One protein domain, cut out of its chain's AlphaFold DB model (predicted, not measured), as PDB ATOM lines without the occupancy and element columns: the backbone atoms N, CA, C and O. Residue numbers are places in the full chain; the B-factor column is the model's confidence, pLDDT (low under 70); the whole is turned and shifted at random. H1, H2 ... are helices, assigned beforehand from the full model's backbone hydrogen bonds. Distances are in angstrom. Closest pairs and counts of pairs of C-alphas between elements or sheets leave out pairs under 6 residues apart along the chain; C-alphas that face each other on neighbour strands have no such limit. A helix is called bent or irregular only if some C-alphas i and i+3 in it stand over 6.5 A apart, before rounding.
ATOM      1  N   MET A 177      -9.164   8.132 -40.806       77.44
ATOM      2  CA  MET A 177      -7.752   8.015 -41.164       77.44
ATOM      3  C   MET A 177      -7.484   8.519 -42.583       77.44
ATOM      4  O   MET A 177      -6.454   9.141 -42.799       77.44
ATOM      5  N   LYS A 178      -8.398   8.316 -43.539       73.62
ATOM      6  CA  LYS A 178      -8.288   8.893 -44.890       73.62
ATOM      7  C   LYS A 178      -8.507  10.404 -44.911       73.62
ATOM      8  O   LYS A 178      -7.836  11.089 -45.667       73.62
ATOM      9  N   THR A 179      -9.418  10.936 -44.103       69.62
ATOM     10  CA  THR A 179      -9.667  12.382 -44.015       69.62
ATOM     11  C   THR A 179      -8.456  13.103 -43.431       69.62
ATOM     12  O   THR A 179      -8.041  14.130 -43.963       69.62
ATOM     13  N   TYR A 180      -7.840  12.539 -42.391       62.72
ATOM     14  CA  TYR A 180      -6.622  13.094 -41.807       62.72
ATOM     15  C   TYR A 180      -5.386  12.845 -42.667       62.72
ATOM     16  O   TYR A 180      -4.599  13.756 -42.894       62.72
ATOM     17  N   ALA A 181      -5.192  11.619 -43.148       58.97
ATOM     18  CA  ALA A 181      -3.974  11.245 -43.853       58.97
ATOM     19  C   ALA A 181      -4.054  11.385 -45.377       58.97
ATOM     20  O   ALA A 181      -3.066  11.076 -46.024       58.97
ATOM     21  N   GLY A 182      -5.176  11.801 -45.973       58.84
ATOM     22  CA  GLY A 182      -5.368  11.849 -47.430       58.84
ATOM     23  C   GLY A 182      -4.961  10.556 -48.161       58.84
ATOM     24  O   GLY A 182      -4.947   9.468 -47.583       58.84
ATOM     25  N   ASP A 183      -4.545  10.696 -49.424       57.19
ATOM     26  CA  ASP A 183      -3.752   9.687 -50.155       57.19
ATOM     27  C   ASP A 183      -2.250   9.800 -49.817       57.19
ATOM     28  O   ASP A 183      -1.374   9.510 -50.638       57.19
ATOM     29  N   LEU A 184      -1.910  10.318 -48.632       54.25
ATOM     30  CA  LEU A 184      -0.532  10.650 -48.319       54.25
ATOM     31  C   LEU A 184       0.289   9.377 -48.055       54.25
ATOM     32  O   LEU A 184      -0.184   8.380 -47.499       54.25
ATOM     33  N   SER A 185       1.567   9.427 -48.433       62.09
ATOM     34  CA  SER A 185       2.525   8.359 -48.146       62.09
ATOM     35  C   SER A 185       2.681   8.148 -46.632       62.09
ATOM     36  O   SER A 185       2.392   9.033 -45.823       62.09
ATOM     37  N   ASN A 186       3.202   6.987 -46.223       62.91
ATOM     38  CA  ASN A 186       3.484   6.694 -44.810       62.91
ATOM     39  C   ASN A 186       4.335   7.794 -44.125       62.91
ATOM     40  O   ASN A 186       4.136   8.071 -42.946       62.91
ATOM     41  N   ALA A 187       5.212   8.484 -44.868       57.25
ATOM     42  CA  ALA A 187       6.025   9.597 -44.360       57.25
ATOM     43  C   ALA A 187       5.196  10.819 -43.916       57.25
ATOM     44  O   ALA A 187       5.570  11.523 -42.979       57.25
ATOM     45  N   ASN A 188       4.043  11.048 -44.540       58.03
ATOM     46  CA  ASN A 188       3.149  12.157 -44.210       58.03
ATOM     47  C   ASN A 188       2.165  11.788 -43.095       58.03
ATOM     48  O   ASN A 188       1.769  12.640 -42.305       58.03
ATOM     49  N   LEU A 189       1.820  10.507 -42.969       62.69
ATOM     50  CA  LEU A 189       0.998   9.997 -41.872       62.69
ATOM     51  C   LEU A 189       1.707  10.169 -40.510       62.69
ATOM     52  O   LEU A 189       1.070  10.493 -39.505       62.69
ATOM     53  N   GLN A 190       3.043  10.084 -40.512       62.72
ATOM     54  CA  GLN A 190       3.900  10.466 -39.382       62.72
ATOM     55  C   GLN A 190       3.780  11.955 -39.008       62.72
ATOM     56  O   GLN A 190       3.833  12.288 -37.825       62.72
ATOM     57  N   ASN A 191       3.606  12.841 -39.996       57.88
ATOM     58  CA  ASN A 191       3.515  14.292 -39.792       57.88
ATOM     59  C   ASN A 191       2.127  14.739 -39.321       57.88
ATOM     60  O   ASN A 191       2.032  15.662 -38.520       57.88
ATOM     61  N   VAL A 192       1.062  14.077 -39.786       54.31
ATOM     62  CA  VAL A 192      -0.320  14.515 -39.523       54.31
ATOM     63  C   VAL A 192      -0.936  13.853 -38.286       54.31
ATOM     64  O   VAL A 192      -1.652  14.515 -37.537       54.31
ATOM     65  N   ILE A 193      -0.659  12.568 -38.024       57.56
ATOM     66  CA  ILE A 193      -1.381  11.813 -36.984       57.56
ATOM     67  C   ILE A 193      -0.524  11.573 -35.736       57.56
ATOM     68  O   ILE A 193      -0.994  11.767 -34.615       57.56
ATOM     69  N   ALA A 194       0.738  11.178 -35.895       54.59
ATOM     70  CA  ALA A 194       1.481  10.590 -34.781       54.59
ATOM     71  C   ALA A 194       2.140  11.598 -33.834       54.59
ATOM     72  O   ALA A 194       2.367  11.263 -32.681       54.59
ATOM     73  N   ALA A 195       2.437  12.818 -34.268       55.00
ATOM     74  CA  ALA A 195       3.103  13.808 -33.421       55.00
ATOM     75  C   ALA A 195       2.181  14.961 -32.956       55.00
ATOM     76  O   ALA A 195       2.219  15.279 -31.770       55.00
ATOM     77  N   PRO A 196       1.274  15.520 -33.783       59.78
ATOM     78  CA  PRO A 196       0.341  16.585 -33.379       59.78
ATOM     79  C   PRO A 196      -0.719  16.109 -32.384       59.78
ATOM     80  O   PRO A 196      -0.914  16.684 -31.312       59.78
ATOM     81  N   ARG A 197      -1.398  15.010 -32.733       64.19
ATOM     82  CA  ARG A 197      -2.479  14.451 -31.924       64.19
ATOM     83  C   ARG A 197      -1.925  13.785 -30.679       64.19
ATOM     84  O   ARG A 197      -2.500  13.966 -29.617       64.19
ATOM     85  N   MET A 198      -0.783  13.102 -30.771       63.19
ATOM     86  CA  MET A 198      -0.102  12.596 -29.578       63.19
ATOM     87  C   MET A 198       0.406  13.722 -28.692       63.19
ATOM     88  O   MET A 198       0.355  13.578 -27.478       63.19
ATOM     89  N   PHE A 199       0.836  14.858 -29.245       66.81
ATOM     90  CA  PHE A 199       1.242  16.005 -28.431       66.81
ATOM     91  C   PHE A 199       0.053  16.536 -27.638       66.81
ATOM     92  O   PHE A 199       0.147  16.673 -26.420       66.81
ATOM     93  N   TYR A 200      -1.095  16.708 -28.292       67.88
ATOM     94  CA  TYR A 200      -2.333  17.067 -27.611       67.88
ATOM     95  C   TYR A 200      -2.773  16.015 -26.586       67.88
ATOM     96  O   TYR A 200      -3.070  16.356 -25.450       67.88
ATOM     97  N   LEU A 201      -2.774  14.728 -26.937       63.09
ATOM     98  CA  LEU A 201      -3.193  13.659 -26.024       63.09
ATOM     99  C   LEU A 201      -2.251  13.508 -24.820       63.09
ATOM    100  O   LEU A 201      -2.702  13.150 -23.736       63.09
ATOM    101  N   THR A 202      -0.955  13.785 -24.989       63.41
ATOM    102  CA  THR A 202       0.044  13.666 -23.914       63.41
ATOM    103  C   THR A 202       0.144  14.918 -23.046       63.41
ATOM    104  O   THR A 202       0.418  14.791 -21.857       63.41
ATOM    105  N   THR A 203      -0.080  16.113 -23.600       66.06
ATOM    106  CA  THR A 203       0.133  17.390 -22.885       66.06
ATOM    107  C   THR A 203      -1.139  18.204 -22.646       66.06
ATOM    108  O   THR A 203      -1.132  19.108 -21.816       66.06
ATOM    109  N   GLY A 204      -2.222  17.920 -23.371       65.38
ATOM    110  CA  GLY A 204      -3.424  18.755 -23.442       65.38
ATOM    111  C   GLY A 204      -3.253  20.032 -24.276       65.38
ATOM    112  O   GLY A 204      -4.144  20.878 -24.272       65.38
ATOM    113  N   LEU A 205      -2.118  20.208 -24.964       69.88
ATOM    114  CA  LEU A 205      -1.761  21.442 -25.668       69.88
ATOM    115  C   LEU A 205      -1.786  21.271 -27.190       69.88
ATOM    116  O   LEU A 205      -1.450  20.217 -27.722       69.88
ATOM    117  N   ASN A 206      -2.101  22.359 -27.894       70.31
ATOM    118  CA  ASN A 206      -1.916  22.488 -29.339       70.31
ATOM    119  C   ASN A 206      -0.763  23.465 -29.613       70.31
ATOM    120  O   ASN A 206      -0.661  24.497 -28.951       70.31
ATOM    121  N   SER A 207       0.107  23.164 -30.582       75.94
ATOM    122  CA  SER A 207       1.230  24.041 -30.947       75.94
ATOM    123  C   SER A 207       1.507  23.977 -32.446       75.94
ATOM    124  O   SER A 207       2.183  23.065 -32.903       75.94
ATOM    125  N   GLU A 208       1.014  24.955 -33.212       76.44
ATOM    126  CA  GLU A 208       1.259  25.047 -34.665       76.44
ATOM    127  C   GLU A 208       2.749  25.159 -35.015       76.44
ATOM    128  O   GLU A 208       3.194  24.629 -36.030       76.44
ATOM    129  N   GLU A 209       3.530  25.836 -34.171       82.94
ATOM    130  CA  GLU A 209       4.986  25.933 -34.315       82.94
ATOM    131  C   GLU A 209       5.635  24.548 -34.275       82.94
ATOM    132  O   GLU A 209       6.451  24.215 -35.131       82.94
ATOM    133  N   PHE A 210       5.218  23.719 -33.318       77.94
ATOM    134  CA  PHE A 210       5.706  22.355 -33.195       77.94
ATOM    135  C   PHE A 210       5.324  21.496 -34.407       77.94
ATOM    136  O   PHE A 210       6.127  20.680 -34.848       77.94
ATOM    137  N   LEU A 211       4.142  21.713 -34.998       74.38
ATOM    138  CA  LEU A 211       3.740  21.023 -36.233       74.38
ATOM    139  C   LEU A 211       4.696  21.341 -37.382       74.38
ATOM    140  O   LEU A 211       5.215  20.430 -38.021       74.38
ATOM    141  N   LYS A 212       4.984  22.628 -37.591       78.69
ATOM    142  CA  LYS A 212       5.907  23.085 -38.639       78.69
ATOM    143  C   LYS A 212       7.327  22.561 -38.419       78.69
ATOM    144  O   LYS A 212       8.013  22.225 -39.378       78.69
ATOM    145  N   GLU A 213       7.766  22.463 -37.164       82.19
ATOM    146  CA  GLU A 213       9.056  21.860 -36.811       82.19
ATOM    147  C   GLU A 213       9.109  20.362 -37.143       82.19
ATOM    148  O   GLU A 213      10.142  19.863 -37.580       82.19
ATOM    149  N   LEU A 214       8.010  19.629 -36.970       77.50
ATOM    150  CA  LEU A 214       7.954  18.205 -37.301       77.50
ATOM    151  C   LEU A 214       7.898  17.954 -38.812       77.50
ATOM    152  O   LEU A 214       8.491  16.984 -39.284       77.50
ATOM    153  N   GLU A 215       7.234  18.832 -39.567       75.56
ATOM    154  CA  GLU A 215       7.115  18.737 -41.029       75.56
ATOM    155  C   GLU A 215       8.466  18.802 -41.750       75.56
ATOM    156  O   GLU A 215       8.657  18.109 -42.749       75.56
ATOM    157  N   ILE A 216       9.416  19.593 -41.237       83.06
ATOM    158  CA  ILE A 216      10.757  19.742 -41.832       83.06
ATOM    159  C   ILE A 216      11.695  18.564 -41.529       83.06
ATOM    160  O   ILE A 216      12.775  18.462 -42.113       83.06
ATOM    161  N   ILE A 217      11.328  17.679 -40.600       80.88
ATOM    162  CA  ILE A 217      12.144  16.523 -40.228       80.88
ATOM    163  C   ILE A 217      11.745  15.352 -41.124       80.88
ATOM    164  O   ILE A 217      10.595  14.939 -41.145       80.88
ATOM    165  N   GLU A 218      12.692  14.753 -41.842       78.06
ATOM    166  CA  GLU A 218      12.372  13.603 -42.705       78.06
ATOM    167  C   GLU A 218      12.356  12.274 -41.934       78.06
ATOM    168  O   GLU A 218      11.489  11.428 -42.142       78.06
ATOM    169  N   SER A 219      13.304  12.090 -41.011       82.62
ATOM    170  CA  SER A 219      13.484  10.836 -40.269       82.62
ATOM    171  C   SER A 219      12.469  10.689 -39.134       82.62
ATOM    172  O   SER A 219      12.364  11.560 -38.269       82.62
ATOM    173  N   TRP A 220      11.779   9.546 -39.103       77.25
ATOM    174  CA  TRP A 220      10.832   9.190 -38.044       77.25
ATOM    175  C   TRP A 220      11.473   9.184 -36.653       77.25
ATOM    176  O   TRP A 220      10.976   9.850 -35.747       77.25
ATOM    177  N   ASP A 221      12.633   8.539 -36.511       82.25
ATOM    178  CA  ASP A 221      13.365   8.491 -35.240       82.25
ATOM    179  C   ASP A 221      13.694   9.896 -34.721       82.25
ATOM    180  O   ASP A 221      13.510  10.203 -33.544       82.25
ATOM    181  N   LYS A 222      14.101  10.807 -35.619       85.31
ATOM    182  CA  LYS A 222      14.377  12.203 -35.250       85.31
ATOM    183  C   LYS A 222      13.118  12.959 -34.819       85.31
ATOM    184  O   LYS A 222      13.217  13.797 -33.920       85.31
ATOM    185  N   LYS A 223      11.954  12.685 -35.423       80.88
ATOM    186  CA  LYS A 223      10.668  13.274 -34.996       80.88
ATOM    187  C   LYS A 223      10.306  12.817 -33.591       80.88
ATOM    188  O   LYS A 223       9.952  13.654 -32.763       80.88
ATOM    189  N   ILE A 224      10.447  11.520 -33.312       80.88
ATOM    190  CA  ILE A 224      10.226  10.965 -31.974       80.88
ATOM    191  C   ILE A 224      11.145  11.653 -30.958       80.88
ATOM    192  O   ILE A 224      10.675  12.120 -29.925       80.88
ATOM    193  N   ASP A 225      12.437  11.789 -31.258       84.94
ATOM    194  CA  ASP A 225      13.383  12.431 -30.342       84.94
ATOM    195  C   ASP A 225      13.025  13.902 -30.062       84.94
ATOM    196  O   ASP A 225      13.104  14.363 -28.920       84.94
ATOM    197  N   VAL A 226      12.618  14.656 -31.091       84.44
ATOM    198  CA  VAL A 226      12.154  16.049 -30.949       84.44
ATOM    199  C   VAL A 226      10.892  16.122 -30.092       84.44
ATOM    200  O   VAL A 226      10.822  16.944 -29.174       84.44
ATOM    201  N   PHE A 227       9.939  15.219 -30.320       81.56
ATOM    202  CA  PHE A 227       8.730  15.109 -29.516       81.56
ATOM    203  C   PHE A 227       9.036  14.823 -28.048       81.56
ATOM    204  O   PHE A 227       8.571  15.553 -27.170       81.56
ATOM    205  N   ILE A 228       9.858  13.810 -27.762       82.19
ATOM    206  CA  ILE A 228      10.164  13.417 -26.384       82.19
ATOM    207  C   ILE A 228      10.886  14.553 -25.653       82.19
ATOM    208  O   ILE A 228      10.586  14.832 -24.491       82.19
ATOM    209  N   ARG A 229      11.786  15.274 -26.337       85.19
ATOM    210  CA  ARG A 229      12.416  16.479 -25.777       85.19
ATOM    211  C   ARG A 229      11.403  17.570 -25.444       85.19
ATOM    212  O   ARG A 229      11.569  18.222 -24.417       85.19
ATOM    213  N   ARG A 230      10.378  17.768 -26.277       81.00
ATOM    214  CA  ARG A 230       9.359  18.807 -26.077       81.00
ATOM    215  C   ARG A 230       8.443  18.514 -24.891       81.00
ATOM    216  O   ARG A 230       8.108  19.432 -24.152       81.00
ATOM    217  N   VAL A 231       8.046  17.257 -24.703       77.25
ATOM    218  CA  VAL A 231       7.150  16.858 -23.601       77.25
ATOM    219  C   VAL A 231       7.892  16.599 -22.285       77.25
ATOM    220  O   VAL A 231       7.269  16.446 -21.233       77.25
ATOM    221  N   LYS A 232       9.230  16.575 -22.311       81.75
ATOM    222  CA  LYS A 232      10.063  16.408 -21.118       81.75
ATOM    223  C   LYS A 232       9.753  17.501 -20.090       81.75
ATOM    224  O   LYS A 232       9.899  18.686 -20.366       81.75
ATOM    225  N   GLY A 233       9.360  17.089 -18.885       77.62
ATOM    226  CA  GLY A 233       8.975  18.000 -17.800       77.62
ATOM    227  C   GLY A 233       7.502  18.425 -17.815       77.62
ATOM    228  O   GLY A 233       7.039  18.965 -16.816       77.62
ATOM    229  N   LEU A 234       6.759  18.133 -18.890       78.31
ATOM    230  CA  LEU A 234       5.294  18.250 -18.932       78.31
ATOM    231  C   LEU A 234       4.611  16.945 -18.508       78.31
ATOM    232  O   LEU A 234       3.517  16.972 -17.951       78.31
ATOM    233  N   VAL A 235       5.266  15.806 -18.753       73.06
ATOM    234  CA  VAL A 235       4.767  14.470 -18.408       73.06
ATOM    235  C   VAL A 235       5.762  13.706 -17.535       73.06
ATOM    236  O   VAL A 235       6.977  13.871 -17.657       73.06
ATOM    237  N   SER A 236       5.249  12.839 -16.662       78.62
ATOM    238  CA  SER A 236       6.033  12.014 -15.731       78.62
ATOM    239  C   SER A 236       6.356  10.623 -16.298       78.62
ATOM    240  O   SER A 236       6.283   9.628 -15.579       78.62
ATOM    241  N   TYR A 237       6.665  10.541 -17.592       77.75
ATOM    242  CA  TYR A 237       6.937   9.288 -18.298       77.75
ATOM    243  C   TYR A 237       8.414   9.154 -18.681       77.75
ATOM    244  O   TYR A 237       9.092  10.153 -18.936       77.75
ATOM    245  N   SER A 238       8.921   7.917 -18.729       82.94
ATOM    246  CA  SER A 238      10.291   7.659 -19.182       82.94
ATOM    247  C   SER A 238      10.427   7.902 -20.686       82.94
ATOM    248  O   SER A 238       9.462   7.796 -21.445       82.94
ATOM    249  N   HIS A 239      11.646   8.216 -21.122       82.56
ATOM    250  CA  HIS A 239      11.951   8.422 -22.536       82.56
ATOM    251  C   HIS A 239      11.582   7.192 -23.381       82.56
ATOM    252  O   HIS A 239      10.931   7.321 -24.415       82.56
ATOM    253  N   ASP A 240      11.971   6.000 -22.923       83.88
ATOM    254  CA  ASP A 240      11.737   4.749 -23.651       83.88
ATOM    255  C   ASP A 240      10.249   4.419 -23.746       83.88
ATOM    256  O   ASP A 240       9.767   4.075 -24.820       83.88
ATOM    257  N   TYR A 241       9.496   4.624 -22.662       82.19
ATOM    258  CA  TYR A 241       8.052   4.418 -22.676       82.19
ATOM    259  C   TYR A 241       7.346   5.364 -23.657       82.19
ATOM    260  O   TYR A 241       6.483   4.931 -24.415       82.19
ATOM    261  N   MET A 242       7.738   6.643 -23.693       79.56
ATOM    262  CA  MET A 242       7.167   7.607 -24.641       79.56
ATOM    263  C   MET A 242       7.480   7.241 -26.094       79.56
ATOM    264  O   MET A 242       6.592   7.340 -26.940       79.56
ATOM    265  N   ARG A 243       8.710   6.794 -26.385       84.00
ATOM    266  CA  ARG A 243       9.081   6.288 -27.716       84.00
ATOM    267  C   ARG A 243       8.189   5.115 -28.110       84.00
ATOM    268  O   ARG A 243       7.534   5.187 -29.146       84.00
ATOM    269  N   SER A 244       8.096   4.095 -27.256       81.44
ATOM    270  CA  SER A 244       7.264   2.923 -27.527       81.44
ATOM    271  C   SER A 244       5.796   3.298 -27.728       81.44
ATOM    272  O   SER A 244       5.172   2.822 -28.666       81.44
ATOM    273  N   LEU A 245       5.239   4.191 -26.908       78.44
ATOM    274  CA  LEU A 245       3.846   4.624 -27.040       78.44
ATOM    275  C   LEU A 245       3.565   5.301 -28.394       78.44
ATOM    276  O   LEU A 245       2.512   5.064 -28.991       78.44
ATOM    277  N   LEU A 246       4.494   6.123 -28.893       78.69
ATOM    278  CA  LEU A 246       4.375   6.773 -30.204       78.69
ATOM    279  C   LEU A 246       4.449   5.767 -31.352       78.69
ATOM    280  O   LEU A 246       3.623   5.830 -32.260       78.69
ATOM    281  N   GLU A 247       5.409   4.844 -31.301       80.94
ATOM    282  CA  GLU A 247       5.582   3.788 -32.306       80.94
ATOM    283  C   GLU A 247       4.339   2.897 -32.376       80.94
ATOM    284  O   GLU A 247       3.742   2.739 -33.437       80.94
ATOM    285  N   ILE A 248       3.868   2.424 -31.221       81.50
ATOM    286  CA  ILE A 248       2.642   1.630 -31.092       81.50
ATOM    287  C   ILE A 248       1.433   2.376 -31.661       81.50
ATOM    288  O   ILE A 248       0.609   1.796 -32.371       81.50
ATOM    289  N   THR A 249       1.292   3.659 -31.323       79.31
ATOM    290  CA  THR A 249       0.160   4.459 -31.799       79.31
ATOM    291  C   THR A 249       0.209   4.608 -33.314       79.31
ATOM    292  O   THR A 249      -0.810   4.420 -33.977       79.31
ATOM    293  N   TYR A 250       1.387   4.883 -33.873       79.62
ATOM    294  CA  TYR A 250       1.586   4.960 -35.315       79.62
ATOM    295  C   TYR A 250       1.232   3.638 -36.010       79.62
ATOM    296  O   TYR A 250       0.452   3.639 -36.965       79.62
ATOM    297  N   ASP A 251       1.711   2.507 -35.492       82.44
ATOM    298  CA  ASP A 251       1.405   1.189 -36.048       82.44
ATOM    299  C   ASP A 251      -0.101   0.911 -36.029       82.44
ATOM    300  O   ASP A 251      -0.674   0.479 -37.029       82.44
ATOM    301  N   ARG A 252      -0.793   1.242 -34.932       85.88
ATOM    302  CA  ARG A 252      -2.255   1.103 -34.838       85.88
ATOM    303  C   ARG A 252      -2.994   1.965 -35.853       85.88
ATOM    304  O   ARG A 252      -4.006   1.520 -36.389       85.88
ATOM    305  N   VAL A 253      -2.513   3.174 -36.130       81.81
ATOM    306  CA  VAL A 253      -3.093   4.053 -37.158       81.81
ATOM    307  C   VAL A 253      -2.958   3.410 -38.539       81.81
ATOM    308  O   VAL A 253      -3.931   3.382 -39.294       81.81
ATOM    309  N   ILE A 254      -1.794   2.830 -38.855       83.19
ATOM    310  CA  ILE A 254      -1.597   2.073 -40.099       83.19
ATOM    311  C   ILE A 254      -2.551   0.876 -40.153       83.19
ATOM    312  O   ILE A 254      -3.262   0.708 -41.143       83.19
ATOM    313  N   LEU A 255      -2.639   0.093 -39.074       88.25
ATOM    314  CA  LEU A 255      -3.570  -1.031 -38.984       88.25
ATOM    315  C   LEU A 255      -5.014  -0.585 -39.225       88.25
ATOM    316  O   LEU A 255      -5.707  -1.201 -40.026       88.25
ATOM    317  N   ALA A 256      -5.463   0.497 -38.587       88.00
ATOM    318  CA  ALA A 256      -6.808   1.040 -38.757       88.00
ATOM    319  C   ALA A 256      -7.089   1.494 -40.197       88.00
ATOM    320  O   ALA A 256      -8.183   1.265 -40.712       88.00
ATOM    321  N   ARG A 257      -6.103   2.116 -40.858       84.00
ATOM    322  CA  ARG A 257      -6.217   2.571 -42.251       84.00
ATOM    323  C   ARG A 257      -6.354   1.398 -43.222       84.00
ATOM    324  O   ARG A 257      -7.192   1.440 -44.126       84.00
ATOM    325  N   GLU A 258      -5.550   0.355 -43.031       86.81
ATOM    326  CA  GLU A 258      -5.507  -0.804 -43.931       86.81
ATOM    327  C   GLU A 258      -6.564  -1.865 -43.612       86.81
ATOM    328  O   GLU A 258      -6.865  -2.711 -44.459       86.81
TER     329      GLU A 258
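This is residues 177 to 258 of the 344 residues of the protein "Oleoyl-[acyl-carrier-protein] hydrolase" of Papilio machaon (UniProt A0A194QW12). The long helix H6 runs along one side of a layer of shorter helices, H1, H2, H3 and H5, and H4 lies beyond that layer. The 82 printed residues include six named helices, H1 to H6 in order, and no named strand: all helix. The whole is compact, radius of gyration of the C-alphas 12.1 A, spans 36 by 24 by 23 A.

H1, residues 177 to 181, begins at C-alpha 177 (-7.752, 8.015, -41.164). H2 is 186 to 194, H3 196 to 203, H4 208 to 215, H5 220 to 231, 16.8 A long. H6, 239 to 258, 29.1 A long, ends at C-alpha 258 (-5.507, -0.804, -43.931). H2 is only just irregular: C-alphas 191 and 194 are 6.6 A apart.

H6 touches H2 at a steep tilt of 66 degrees, closest C-alphas Ala 194 and Tyr 250, 5.7 A. H4 and H6 are apart. O i to N i+4 pairs are within hydrogen-bond range throughout H1, H3, H4, H5 and H6; in H2, 3 of 5.

The printed part has no cut and no long link; residues 179 to 205 have pLDDT under 70.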